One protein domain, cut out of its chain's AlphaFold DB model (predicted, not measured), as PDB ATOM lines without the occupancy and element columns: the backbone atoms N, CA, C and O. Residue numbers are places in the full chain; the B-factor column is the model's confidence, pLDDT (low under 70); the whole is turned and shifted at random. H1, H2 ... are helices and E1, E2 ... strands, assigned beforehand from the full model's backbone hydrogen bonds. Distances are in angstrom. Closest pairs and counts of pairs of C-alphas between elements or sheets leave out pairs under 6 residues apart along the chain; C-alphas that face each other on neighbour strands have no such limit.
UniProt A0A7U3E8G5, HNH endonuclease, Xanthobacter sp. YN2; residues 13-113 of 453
ATOM      1  N   LYS A  13      20.014  34.783 -18.435       90.75
ATOM      2  CA  LYS A  13      19.426  36.131 -18.591       90.75
ATOM      3  C   LYS A  13      19.729  36.726 -19.973       90.75
ATOM      4  O   LYS A  13      20.873  36.662 -20.429       90.75
ATOM      5  N   ILE A  14      18.736  37.353 -20.600       91.25
ATOM      6  CA  ILE A  14      18.914  38.162 -21.815       91.25
ATOM      7  C   ILE A  14      19.441  39.540 -21.404       91.25
ATOM      8  O   ILE A  14      18.940  40.148 -20.462       91.25
ATOM      9  N   VAL A  15      20.497  40.010 -22.067       90.44
ATOM     10  CA  VAL A  15      21.177  41.269 -21.751       90.44
ATOM     11  C   VAL A  15      21.394  42.106 -23.012       90.44
ATOM     12  O   VAL A  15      21.795  41.546 -24.040       90.44
ATOM     13  N   PRO A  16      21.202  43.438 -22.947       89.81
ATOM     14  CA  PRO A  16      21.434  44.321 -24.086       89.81
ATOM     15  C   PRO A  16      22.853  44.201 -24.642       89.81
ATOM     16  O   PRO A  16      23.809  43.905 -23.906       89.81
ATOM     17  N   TYR A  17      23.003  44.440 -25.943       80.75
ATOM     18  CA  TYR A  17      24.310  44.483 -26.585       80.75
ATOM     19  C   TYR A  17      25.215  45.526 -25.902       80.75
ATOM     20  O   TYR A  17      24.773  46.594 -25.491       80.75
ATOM     21  N   GLY A  18      26.486  45.177 -25.676       77.94
ATOM     22  CA  GLY A  18      27.451  46.032 -24.968       77.94
ATOM     23  C   GLY A  18      27.322  46.087 -23.435       77.94
ATOM     24  O   GLY A  18      28.268  46.500 -22.763       77.94
ATOM     25  N   VAL A  19      26.220  45.611 -22.840       87.69
ATOM     26  CA  VAL A  19      26.010  45.644 -21.379       87.69
ATOM     27  C   VAL A  19      26.417  44.319 -20.733       87.69
ATOM     28  O   VAL A  19      25.989  43.242 -21.156       87.69
ATOM     29  N   LYS A  20      27.248  44.359 -19.684       86.75
ATOM     30  CA  LYS A  20      27.628  43.160 -18.913       86.75
ATOM     31  C   LYS A  20      26.481  42.692 -18.018       86.75
ATOM     32  O   LYS A  20      25.872  43.492 -17.320       86.75
ATOM     33  N   CYS A  21      26.254  41.380 -17.975       93.69
ATOM     34  CA  CYS A  21      25.297  40.785 -17.044       93.69
ATOM     35  C   CYS A  21      25.783  40.920 -15.592       93.69
ATOM     36  O   CYS A  21      26.983  40.831 -15.332       93.69
ATOM     37  N   GLU A  22      24.869  41.007 -14.624       92.31
ATOM     38  CA  GLU A  22      25.196  41.006 -13.188       92.31
ATOM     39  C   GLU A  22      26.096  39.833 -12.775       92.31
ATOM     40  O   GLU A  22      27.063  40.031 -12.044       92.31
ATOM     41  N   CYS A  23      25.859  38.626 -13.305       90.00
ATOM     42  CA  CYS A  23      26.705  37.463 -13.025       90.00
ATOM     43  C   CYS A  23      28.135  37.632 -13.573       90.00
ATOM     44  O   CYS A  23      29.095  37.123 -12.998       90.00
ATOM     45  N   GLN A  24      28.308  38.356 -14.683       88.31
ATOM     46  CA  GLN A  24      29.620  38.676 -15.248       88.31
ATOM     47  C   GLN A  24      30.307  39.747 -14.399       88.31
ATOM     48  O   GLN A  24      31.491  39.617 -14.105       88.31
ATOM     49  N   ILE A  25      29.561  40.754 -13.939       89.12
ATOM     50  CA  ILE A  25      30.059  41.786 -13.022       89.12
ATOM     51  C   ILE A  25      30.510  41.153 -11.698       89.12
ATOM     52  O   ILE A  25      31.594  41.467 -11.204       89.12
ATOM     53  N   ALA A  26      29.715  40.243 -11.135       87.56
ATOM     54  CA  ALA A  26      30.048  39.512  -9.916       87.56
ATOM     55  C   ALA A  26      31.313  38.658 -10.098       87.56
ATOM     56  O   ALA A  26      32.229  38.745  -9.279       87.56
ATOM     57  N   ARG A  27      31.421  37.915 -11.209       84.56
ATOM     58  CA  ARG A  27      32.634  37.153 -11.555       84.56
ATOM     59  C   ARG A  27      33.863  38.044 -11.727       84.56
ATOM     60  O   ARG A  27      34.925  37.719 -11.202       84.56
ATOM     61  N   ASP A  28      33.731  39.184 -12.404       82.31
ATOM     62  CA  ASP A  28      34.823  40.149 -12.570       82.31
ATOM     63  C   ASP A  28      35.302  40.700 -11.220       82.31
ATOM     64  O   ASP A  28      36.510  40.784 -10.979       82.31
ATOM     65  N   ARG A  29      34.369  41.022 -10.312       85.19
ATOM     66  CA  ARG A  29      34.682  41.457  -8.942       85.19
ATOM     67  C   ARG A  29      35.392  40.361  -8.150       85.19
ATOM     68  O   ARG A  29      36.409  40.652  -7.526       85.19
ATOM     69  N   ALA A  30      34.901  39.123  -8.207       83.44
ATOM     70  CA  ALA A  30      35.507  37.986  -7.518       83.44
ATOM     71  C   ALA A  30      36.930  37.702  -8.028       83.44
ATOM     72  O   ALA A  30      37.859  37.584  -7.231       83.44
ATOM     73  N   ARG A  31      37.132  37.692  -9.351       76.88
ATOM     74  CA  ARG A  31      38.453  37.532  -9.980       76.88
ATOM     75  C   ARG A  31      39.424  38.633  -9.556       76.88
ATOM     76  O   ARG A  31      40.568  38.343  -9.214       76.88
ATOM     77  N   LYS A  32      38.972  39.890  -9.546       73.88
ATOM     78  CA  LYS A  32      39.790  41.017  -9.085       73.88
ATOM     79  C   LYS A  32      40.154  40.876  -7.606       73.88
ATOM     80  O   LYS A  32      41.319  41.024  -7.263       73.88
ATOM     81  N   ALA A  33      39.191  40.526  -6.754       78.88
ATOM     82  CA  ALA A  33      39.429  40.306  -5.329       78.88
ATOM     83  C   ALA A  33      40.417  39.153  -5.073       78.88
ATOM     84  O   ALA A  33      41.287  39.277  -4.215       78.88
ATOM     85  N   ALA A  34      40.330  38.062  -5.841       75.88
ATOM     86  CA  ALA A  34      41.290  36.963  -5.779       75.88
ATOM     87  C   ALA A  34      42.703  37.417  -6.184       75.88
ATOM     88  O   ALA A  34      43.664  37.124  -5.479       75.88
ATOM     89  N   SER A  35      42.822  38.195  -7.266       68.00
ATOM     90  CA  SER A  35      44.103  38.768  -7.700       68.00
ATOM     91  C   SER A  35      44.689  39.752  -6.683       68.00
ATOM     92  O   SER A  35      45.905  39.805  -6.516       68.00
ATOM     93  N   ASP A  36      43.847  40.543  -6.015       77.69
ATOM     94  CA  ASP A  36      44.283  41.541  -5.036       77.69
ATOM     95  C   ASP A  36      44.628  40.912  -3.669       77.69
ATOM     96  O   ASP A  36      45.368  41.522  -2.899       77.69
ATOM     97  N   ARG A  37      44.170  39.683  -3.368       77.88
ATOM     98  CA  ARG A  37      44.366  39.017  -2.061       77.88
ATOM     99  C   ARG A  37      45.840  38.878  -1.661       77.88
ATOM    100  O   ARG A  37      46.161  39.038  -0.490       77.88
ATOM    101  N   ASN A  38      46.721  38.619  -2.627       71.19
ATOM    102  CA  ASN A  38      48.160  38.445  -2.394       71.19
ATOM    103  C   ASN A  38      48.980  39.699  -2.736       71.19
ATOM    104  O   ASN A  38      50.209  39.651  -2.748       71.19
ATOM    105  N   ARG A  39      48.326  40.823  -3.057       75.44
ATOM    106  CA  ARG A  39      49.002  42.047  -3.485       75.44
ATOM    107  C   ARG A  39      49.436  42.868  -2.260       75.44
ATOM    108  O   ARG A  39      48.568  43.327  -1.520       75.44
ATOM    109  N   PRO A  40      50.744  43.131  -2.061       76.06
ATOM    110  CA  PRO A  40      51.207  43.978  -0.964       76.06
ATOM    111  C   PRO A  40      50.647  45.402  -1.074       76.06
ATOM    112  O   PRO A  40      50.369  45.896  -2.180       76.06
ATOM    113  N   SER A  41      50.497  46.083   0.067       80.25
ATOM    114  CA  SER A  41      49.944  47.437   0.089       80.25
ATOM    115  C   SER A  41      50.814  48.400  -0.729       80.25
ATOM    116  O   SER A  41      51.982  48.138  -1.013       80.25
ATOM    117  N   ALA A  42      50.267  49.548  -1.139       73.50
ATOM    118  CA  ALA A  42      51.056  50.544  -1.870       73.50
ATOM    119  C   ALA A  42      52.321  50.964  -1.094       73.50
ATOM    120  O   ALA A  42      53.383  51.108  -1.691       73.50
ATOM    121  N   ARG A  43      52.240  51.070   0.238       75.62
ATOM    122  CA  ARG A  43      53.399  51.420   1.068       75.62
ATOM    123  C   ARG A  43      54.434  50.301   1.122       75.62
ATOM    124  O   ARG A  43      55.616  50.596   0.976       75.62
ATOM    125  N   ASP A  44      53.996  49.045   1.201       73.44
ATOM    126  CA  ASP A  44      54.897  47.879   1.148       73.44
ATOM    127  C   ASP A  44      55.598  47.756  -0.212       73.44
ATOM    128  O   ASP A  44      56.679  47.190  -0.317       73.44
ATOM    129  N   ARG A  45      55.001  48.324  -1.267       72.62
ATOM    130  CA  ARG A  45      55.578  48.384  -2.617       72.62
ATOM    131  C   ARG A  45      56.467  49.611  -2.865       72.62
ATOM    132  O   ARG A  45      56.889  49.802  -4.001       72.62
ATOM    133  N   GLY A  46      56.731  50.444  -1.851       77.62
ATOM    134  CA  GLY A  46      57.632  51.605  -1.939       77.62
ATOM    135  C   GLY A  46      56.956  52.966  -2.170       77.62
ATOM    136  O   GLY A  46      57.631  54.000  -2.133       77.62
ATOM    137  N   TYR A  47      55.628  53.008  -2.336       82.50
ATOM    138  CA  TYR A  47      54.858  54.242  -2.549       82.50
ATOM    139  C   TYR A  47      54.636  54.975  -1.212       82.50
ATOM    140  O   TYR A  47      53.602  54.836  -0.554       82.50
ATOM    141  N   SER A  48      55.660  55.712  -0.782       87.31
ATOM    142  CA  SER A  48      55.734  56.454   0.488       87.31
ATOM    143  C   SER A  48      55.543  57.970   0.308       87.31
ATOM    144  O   SER A  48      55.519  58.476  -0.809       87.31
ATOM    145  N   SER A  49      55.508  58.737   1.402       89.19
ATOM    146  CA  SER A  49      55.514  60.213   1.343       89.19
ATOM    147  C   SER A  49      56.752  60.781   0.630       89.19
ATOM    148  O   SER A  49      56.684  61.825  -0.021       89.19
ATOM    149  N   LYS A  50      57.888  60.070   0.700       89.75
ATOM    150  CA  LYS A  50      59.098  60.376  -0.078       89.75
ATOM    151  C   LYS A  50      58.824  60.260  -1.580       89.75
ATOM    152  O   LYS A  50      59.275  61.107  -2.348       89.75
ATOM    153  N   TRP A  51      58.077  59.233  -1.987       90.44
ATOM    154  CA  TRP A  51      57.654  59.055  -3.376       90.44
ATOM    155  C   TRP A  51      56.705  60.173  -3.801       90.44
ATOM    156  O   TRP A  51      56.925  60.766  -4.849       90.44
ATOM    157  N   ASP A  52      55.726  60.538  -2.970       89.75
ATOM    158  CA  ASP A  52      54.782  61.619  -3.284       89.75
ATOM    159  C   ASP A  52      55.497  62.946  -3.576       89.75
ATOM    160  O   ASP A  52      55.183  63.623  -4.560       89.75
ATOM    161  N   ARG A  53      56.516  63.288  -2.772       92.50
ATOM    162  CA  ARG A  53      57.343  64.485  -2.976       92.50
ATOM    163  C   ARG A  53      58.161  64.407  -4.264       92.50
ATOM    164  O   ARG A  53      58.183  65.360  -5.039       92.50
ATOM    165  N   ALA A  54      58.822  63.276  -4.508       92.44
ATOM    166  CA  ALA A  54      59.639  63.095  -5.705       92.44
ATOM    167  C   ALA A  54      58.789  63.104  -6.988       92.44
ATOM    168  O   ALA A  54      59.154  63.744  -7.973       92.44
ATOM    169  N   ARG A  55      57.615  62.471  -6.934       94.81
ATOM    170  CA  ARG A  55      56.600  62.467  -7.987       94.81
ATOM    171  C   ARG A  55      56.120  63.879  -8.314       94.81
ATOM    172  O   ARG A  55      56.010  64.217  -9.487       94.81
ATOM    173  N   ALA A  56      55.824  64.697  -7.302       93.25
ATOM    174  CA  ALA A  56      55.396  66.079  -7.515       93.25
ATOM    175  C   ALA A  56      56.477  66.898  -8.241       93.25
ATOM    176  O   ALA A  56      56.175  67.564  -9.229       93.25
ATOM    177  N   GLY A  57      57.738  66.777  -7.812       95.06
ATOM    178  CA  GLY A  57      58.863  67.443  -8.473       95.06
ATOM    179  C   GLY A  57      59.092  66.969  -9.912       95.06
ATOM    180  O   GLY A  57      59.380  67.783 -10.784       95.06
ATOM    181  N   PHE A  58      58.922  65.673 -10.183       95.62
ATOM    182  CA  PHE A  58      59.047  65.129 -11.537       95.62
ATOM    183  C   PHE A  58      57.938  65.642 -12.467       95.62
ATOM    184  O   PHE A  58      58.232  66.105 -13.562       95.62
ATOM    185  N   LEU A  59      56.675  65.639 -12.027       96.12
ATOM    186  CA  LEU A  59      55.554  66.134 -12.841       96.12
ATOM    187  C   LEU A  59      55.605  67.645 -13.092       96.12
ATOM    188  O   LEU A  59      55.090  68.098 -14.108       96.12
ATOM    189  N   ALA A  60      56.227  68.422 -12.202       94.31
ATOM    190  CA  ALA A  60      56.456  69.847 -12.440       94.31
ATOM    191  C   ALA A  60      57.434  70.086 -13.605       94.31
ATOM    192  O   ALA A  60      57.235  71.007 -14.388       94.31
ATOM    193  N   LYS A  61      58.462  69.235 -13.741       95.12
ATOM    194  CA  LYS A  61      59.453  69.303 -14.830       95.12
ATOM    195  C   LYS A  61      58.986  68.623 -16.117       95.12
ATOM    196  O   LYS A  61      59.432  68.986 -17.198       95.12
ATOM    197  N   HIS A  62      58.080  67.654 -16.003       94.56
ATOM    198  CA  HIS A  62      57.546  66.874 -17.116       94.56
ATOM    199  C   HIS A  62      56.008  66.955 -17.140       94.56
ATOM    200  O   HIS A  62      55.326  65.992 -16.772       94.56
ATOM    201  N   PRO A  63      55.439  68.114 -17.531       95.12
ATOM    202  CA  PRO A  63      54.011  68.390 -17.368       95.12
ATOM    203  C   PRO A  63      53.118  67.681 -18.392       95.12
ATOM    204  O   PRO A  63      51.900  67.634 -18.197       95.12
ATOM    205  N   LEU A  64      53.687  67.129 -19.467       93.94
ATOM    206  CA  LEU A  64      52.942  66.527 -20.569       93.94
ATOM    207  C   LEU A  64      53.176  65.019 -20.659       93.94
ATOM    208  O   LEU A  64      54.268  64.506 -20.441       93.94
ATOM    209  N   CYS A  65      52.100  64.314 -20.983       90.94
ATOM    210  CA  CYS A  65      52.094  62.924 -21.403       90.94
ATOM    211  C   CYS A  65      52.590  62.826 -22.850       90.94
ATOM    212  O   CYS A  65      52.451  63.774 -23.619       90.94
ATOM    213  N   ARG A  66      53.023  61.636 -23.276       82.69
ATOM    214  CA  ARG A  66      53.369  61.338 -24.681       82.69
ATOM    215  C   ARG A  66      52.266  61.648 -25.706       82.69
ATOM    216  O   ARG A  66      52.549  61.774 -26.884       82.69
ATOM    217  N   CYS A  67      51.007  61.759 -25.277       80.94
ATOM    218  CA  CYS A  67      49.891  62.160 -26.140       80.94
ATOM    219  C   CYS A  67      49.625  63.678 -26.165       80.94
ATOM    220  O   CYS A  67      48.585  64.095 -26.662       80.94
ATOM    221  N   GLY A  68      50.479  64.490 -25.536       86.00
ATOM    222  CA  GLY A  68      50.320  65.943 -25.417       86.00
ATOM    223  C   GLY A  68      49.408  66.412 -24.273       86.00
ATOM    224  O   GLY A  68      49.453  67.573 -23.890       86.00
ATOM    225  N   ALA A  69      48.607  65.532 -23.661       90.25
ATOM    226  CA  ALA A  69      47.751  65.902 -22.527       90.25
ATOM    227  C   ALA A  69      48.545  66.097 -21.220       90.25
ATOM    228  O   ALA A  69      49.590  65.479 -21.026       90.25
ATOM    229  N   LYS A  70      47.997  66.857 -20.260       93.81
ATOM    230  CA  LYS A  70      48.608  67.047 -18.933       93.81
ATOM    231  C   LYS A  70      48.861  65.712 -18.220       93.81
ATOM    232  O   LYS A  70      47.943  64.908 -18.026       93.81
ATOM    233  N   ALA A  71      50.101  65.493 -17.795       94.81
ATOM    234  CA  ALA A  71      50.495  64.332 -17.016       94.81
ATOM    235  C   ALA A  71      50.041  64.472 -15.559       94.81
ATOM    236  O   ALA A  71      50.205  65.506 -14.912       94.81
ATOM    237  N   THR A  72      49.463  63.401 -15.026       95.25
ATOM    238  CA  THR A  72      48.991  63.337 -13.636       95.25
ATOM    239  C   THR A  72      49.491  62.091 -12.926       95.25
ATOM    240  O   THR A  72      49.124  61.854 -11.780       95.25
ATOM    241  N   ILE A  73      50.277  61.247 -13.584       91.69
ATOM    242  CA  ILE A  73      50.801  59.992 -13.055       91.69
ATOM    243  C   ILE A  73      52.274  59.917 -13.441       91.69
ATOM    244  O   ILE A  73      52.638  60.271 -14.559       91.69
ATOM    245  N   VAL A  74      53.101  59.473 -12.496       93.88
ATOM    246  CA  VAL A  74      54.470  59.041 -12.779       93.88
ATOM    247  C   VAL A  74      54.446  57.536 -12.728       93.88
ATOM    248  O   VAL A  74      54.008  56.959 -11.731       93.88
ATOM    249  N   ASP A  75      54.855  56.946 -13.831       89.25
ATOM    250  CA  ASP A  75      54.843  55.518 -14.056       89.25
ATOM    251  C   ASP A  75      56.263  55.025 -14.340       89.25
ATOM    252  O   ASP A  75      57.120  55.805 -14.758       89.25
ATOM    253  N   HIS A  76      56.524  53.743 -14.088       88.69
ATOM    254  CA  HIS A  76      57.826  53.146 -14.361       88.69
ATOM    255  C   HIS A  76      57.842  52.551 -15.771       88.69
ATOM    256  O   HIS A  76      57.058  51.654 -16.089       88.69
ATOM    257  N   ILE A  77      58.772  53.010 -16.611       82.31
ATOM    258  CA  ILE A  77      58.972  52.497 -17.973       82.31
ATOM    259  C   ILE A  77      59.174  50.975 -17.906       82.31
ATOM    260  O   ILE A  77      58.435  50.210 -18.534       82.31
ATOM    261  N   ARG A  78      60.113  50.530 -17.060       77.69
ATOM    262  CA  ARG A  78      60.351  49.129 -16.691       77.69
ATOM    263  C   ARG A  78      59.714  48.835 -15.326       77.69
ATOM    264  O   ARG A  78      60.090  49.473 -14.339       77.69
ATOM    265  N   PRO A  79      58.805  47.846 -15.221       76.00
ATOM    266  CA  PRO A  79      58.205  47.472 -13.944       76.00
ATOM    267  C   PRO A  79      59.274  47.024 -12.943       76.00
ATOM    268  O   PRO A  79      59.988  46.055 -13.186       76.00
ATOM    269  N   HIS A  80      59.349  47.693 -11.794       81.62
ATOM    270  CA  HIS A  80      60.402  47.458 -10.805       81.62
ATOM    271  C   HIS A  80      60.302  46.094 -10.086       81.62
ATOM    272  O   HIS A  80      61.293  45.604  -9.567       81.62
ATOM    273  N   ARG A  81      59.119  45.457 -10.035       77.44
ATOM    274  CA  ARG A  81      58.881  44.114  -9.438       77.44
ATOM    275  C   ARG A  81      59.458  43.894  -8.023       77.44
ATOM    276  O   ARG A  81      59.686  42.761  -7.620       77.44
ATOM    277  N   GLY A  82      59.629  44.968  -7.253       76.50
ATOM    278  CA  GLY A  82      60.207  44.932  -5.903       76.50
ATOM    279  C   GLY A  82      61.679  45.350  -5.820       76.50
ATOM    280  O   GLY A  82      62.167  45.556  -4.715       76.50
ATOM    281  N   ASP A  83      62.358  45.561  -6.949       79.19
ATOM    282  CA  ASP A  83      63.685  46.175  -6.991       79.19
ATOM    283  C   ASP A  83      63.590  47.655  -6.587       79.19
ATOM    284  O   ASP A  83      62.930  48.469  -7.240       79.19
ATOM    285  N   VAL A  84      64.231  47.996  -5.470       83.25
ATOM    286  CA  VAL A  84      64.213  49.344  -4.895       83.25
ATOM    287  C   VAL A  84      65.089  50.310  -5.697       83.25
ATOM    288  O   VAL A  84      64.730  51.479  -5.825       83.25
ATOM    289  N   ASN A  85      66.194  49.845  -6.282       84.69
ATOM    290  CA  ASN A  85      67.078  50.695  -7.080       84.69
ATOM    291  C   ASN A  85      66.380  51.095  -8.381       84.69
ATOM    292  O   ASN A  85      66.295  52.280  -8.700       84.69
ATOM    293  N   LEU A  86      65.767  50.124  -9.063       82.38
ATOM    294  CA  LEU A  86      64.998  50.365 -10.287       82.38
ATOM    295  C   LEU A  86      63.722  51.193 -10.038       82.38
ATOM    296  O   LEU A  86      63.252  51.903 -10.930       82.38
ATOM    297  N   PHE A  87      63.159  51.130  -8.826       86.12
ATOM    298  CA  PHE A  87      62.038  51.977  -8.408       86.12
ATOM    299  C   PHE A  87      62.437  53.456  -8.287       86.12
ATOM    300  O   PHE A  87      61.665  54.335  -8.683       86.12
ATOM    301  N   TRP A  88      63.626  53.739  -7.740       90.12
ATOM    302  CA  TRP A  88      64.126  55.103  -7.517       90.12
ATOM    303  C   TRP A  88      64.940  55.678  -8.678       90.12
ATOM    304  O   TRP A  88      65.260  56.868  -8.650       90.12
ATOM    305  N   ASP A  89      65.233  54.880  -9.703       91.12
ATOM    306  CA  ASP A  89      65.862  55.363 -10.925       91.12
ATOM    307  C   ASP A  89      64.922  56.310 -11.686       91.12
ATOM    308  O   ASP A  89      63.928  55.900 -12.285       91.12
ATOM    309  N   ARG A  90      65.260  57.603 -11.688       91.69
ATOM    310  CA  ARG A  90      64.496  58.637 -12.398       91.69
ATOM    311  C   ARG A  90      64.521  58.458 -13.912       91.69
ATOM    312  O   ARG A  90      63.585  58.908 -14.564       91.69
ATOM    313  N   LYS A  91      65.548  57.808 -14.474       89.75
ATOM    314  CA  LYS A  91      65.592  57.476 -15.908       89.75
ATOM    315  C   LYS A  91      64.547  56.422 -16.267       89.75
ATOM    316  O   LYS A  91      64.125  56.337 -17.413       89.75
ATOM    317  N   ASN A  92      64.098  55.652 -15.279       89.25
ATOM    318  CA  ASN A  92      63.031  54.679 -15.420       89.25
ATOM    319  C   ASN A  92      61.630  55.287 -15.199       89.25
ATOM    320  O   ASN A  92      60.648  54.550 -15.188       89.25
ATOM    321  N   TRP A  93      61.496  56.602 -14.989       94.00
ATOM    322  CA  TRP A  93      60.201  57.262 -14.780       94.00
ATOM    323  C   TRP A  93      59.672  57.883 -16.073       94.00
ATOM    324  O   TRP A  93      60.428  58.463 -16.847       94.00
ATOM    325  N   GLN A  94      58.354  57.829 -16.275       92.00
ATOM    326  CA  GLN A  94      57.672  58.504 -17.379       92.00
ATOM    327  C   GLN A  94      56.410  59.260 -16.920       92.00
ATOM    328  O   GLN A  94      55.677  58.777 -16.048       92.00
ATOM    329  N   PRO A  95      56.125  60.440 -17.506       95.56
ATOM    330  CA  PRO A  95      54.912  61.206 -17.242       95.56
ATOM    331  C   PRO A  95      53.739  60.675 -18.081       95.56
ATOM    332  O   PRO A  95      53.799  60.628 -19.309       95.56
ATOM    333  N   LEU A  96      52.632  60.300 -17.438       92.00
ATOM    334  CA  LEU A  96      51.428  59.826 -18.127       92.00
ATOM    335  C   LEU A  96      50.161  60.528 -17.628       92.00
ATOM    336  O   LEU A  96      50.019  60.880 -16.452       92.00
ATOM    337  N   CYS A  97      49.191  60.706 -18.525       90.62
ATOM    338  CA  CYS A  97      47.819  61.043 -18.150       90.62
ATOM    339  C   CYS A  97      47.058  59.770 -17.735       90.62
ATOM    340  O   CYS A  97      47.430  58.659 -18.118       90.62
ATOM    341  N   VAL A  98      45.958  59.918 -16.987       87.19
ATOM    342  CA  VAL A  98      45.145  58.771 -16.524       87.19
ATOM    343  C   VAL A  98      44.704  57.876 -17.685       87.19
ATOM    344  O   VAL A  98      44.781  56.658 -17.571       87.19
ATOM    345  N   ARG A  99      44.298  58.465 -18.820       84.81
ATOM    346  CA  ARG A  99      43.871  57.713 -20.009       84.81
ATOM    347  C   ARG A  99      44.999  56.828 -20.535       84.81
ATOM    348  O   ARG A  99      44.813  55.624 -20.618       84.81
ATOM    349  N   CYS A 100      46.164  57.400 -20.841       75.00
ATOM    350  CA  CYS A 100      47.296  56.640 -21.370       75.00
ATOM    351  C   CYS A 100      47.838  55.625 -20.363       75.00
ATOM    352  O   CYS A 100      48.214  54.536 -20.776       75.00
ATOM    353  N   HIS A 101      47.821  55.931 -19.064       82.31
ATOM    354  CA  HIS A 101      48.206  54.979 -18.025       82.31
ATOM    355  C   HIS A 101      47.236  53.782 -17.952       82.31
ATOM    356  O   HIS A 101      47.658  52.631 -17.979       82.31
ATOM    357  N   SER A 102      45.924  54.035 -17.911       70.62
ATOM    358  CA  SER A 102      44.897  52.993 -17.763       70.62
ATOM    359  C   SER A 102      44.527  52.259 -19.052       70.62
ATOM    360  O   SER A 102      43.893  51.212 -18.973       70.62
ATOM    361  N   SER A 103      44.880  52.780 -20.230       69.62
ATOM    362  CA  SER A 103      44.644  52.099 -21.507       69.62
ATOM    363  C   SER A 103      45.943  51.633 -22.139       69.62
ATOM    364  O   SER A 103      46.220  50.442 -22.141       69.62
ATOM    365  N   ALA A 104      46.747  52.548 -22.667       59.81
ATOM    366  CA  ALA A 104      47.884  52.209 -23.505       59.81
ATOM    367  C   ALA A 104      49.007  51.557 -22.693       59.81
ATOM    368  O   ALA A 104      49.451  50.488 -23.077       59.81
ATOM    369  N   LYS A 105      49.369  52.101 -21.527       66.50
ATOM    370  CA  LYS A 105      50.376  51.514 -20.636       66.50
ATOM    371  C   LYS A 105      49.882  50.236 -19.972       66.50
ATOM    372  O   LYS A 105      50.586  49.244 -20.022       66.50
ATOM    373  N   GLN A 106      48.662  50.197 -19.431       61.97
ATOM    374  CA  GLN A 106      48.114  48.935 -18.922       61.97
ATOM    375  C   GLN A 106      47.989  47.880 -20.023       61.97
ATOM    376  O   GLN A 106      48.289  46.725 -19.771       61.97
ATOM    377  N   SER A 107      47.601  48.238 -21.248       51.25
ATOM    378  CA  SER A 107      47.582  47.293 -22.367       51.25
ATOM    379  C   SER A 107      48.994  46.888 -22.766       51.25
ATOM    380  O   SER A 107      49.224  45.709 -22.974       51.25
ATOM    381  N   GLU A 108      49.950  47.816 -22.801       48.22
ATOM    382  CA  GLU A 108      51.371  47.530 -22.988       48.22
ATOM    383  C   GLU A 108      51.887  46.603 -21.897       48.22
ATOM    384  O   GLU A 108      52.605  45.691 -22.240       48.22
ATOM    385  N   GLU A 109      51.499  46.744 -20.630       54.16
ATOM    386  CA  GLU A 109      51.914  45.896 -19.502       54.16
ATOM    387  C   GLU A 109      51.190  44.555 -19.449       54.16
ATOM    388  O   GLU A 109      51.801  43.543 -19.124       54.16
ATOM    389  N   HIS A 110      49.905  44.523 -19.797       43.44
ATOM    390  CA  HIS A 110      49.130  43.297 -19.960       43.44
ATOM    391  C   HIS A 110      49.633  42.497 -21.159       43.44
ATOM    392  O   HIS A 110      49.696  41.272 -21.093       43.44
ATOM    393  N   ARG A 111      50.045  43.185 -22.228       38.44
ATOM    394  CA  ARG A 111      50.808  42.593 -23.325       38.44
ATOM    395  C   ARG A 111      52.194  42.197 -22.799       38.44
ATOM    396  O   ARG A 111      52.588  41.065 -23.019       38.44
ATOM    397  N   SER A 112      52.882  43.057 -22.041       39.34
ATOM    398  CA  SER A 112      54.257  42.907 -21.500       39.34
ATOM    399  C   SER A 112      54.367  42.168 -20.171       39.34
ATOM    400  O   SER A 112      55.372  42.281 -19.459       39.34
ATOM    401  N   GLY A 113      53.416  41.272 -19.901       37.75
ATOM    402  CA  GLY A 113      53.789  40.016 -19.262       37.75
ATOM    403  C   GLY A 113      54.896  39.338 -20.082       37.75
ATOM    404  O   GLY A 113      55.253  39.791 -21.171       37.75
TER     405      GLY A 113
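AT A GLANCE: This is residues 13 to 113 of the 453 residues of the protein "HNH endonuclease" of Xanthobacter sp. YN2 (UniProt A0A7U3E8G5). H2 packs on an antiparallel sheet, E1 and E2, H4 begins beside E1, and residues 24 to 37 of H1 stick out. The printed part has 101 residues, class mostly helix, in order H1 H2 E1 H3 E2 H4. It is loose, radius of gyration of the C-alphas 17.0 A, spanning 52 by 33 by 24 A.

IN THESE COORDINATES: H1, residues 22 to 37, 22.3 A long, begins at C-alpha 22, (25.196, 41.006, -13.188). H2 is residues 49 to 61, E1 73 to 76, H3 84 to 88 and E2 93 to 96. H4, residues 98 to 111, ends at C-alpha 111, (50.808, 42.593, -23.325).

HOW THE PARTS SIT: E1's N 73 and E2's O 96 are within hydrogen-bond range, 2.9 A. The closest C-alphas of H2 and E1 are Arg 55 and Val 74, 6.3 A. H1 is apart from the others. O i to N i+4 pairs are within range throughout H1, H2 and H3, 8 of 10 in H4.

THE WHOLE: The links H1-H2 and H2-E1 are long. The pLDDT is under 70 at residues 35 and 103 to 113.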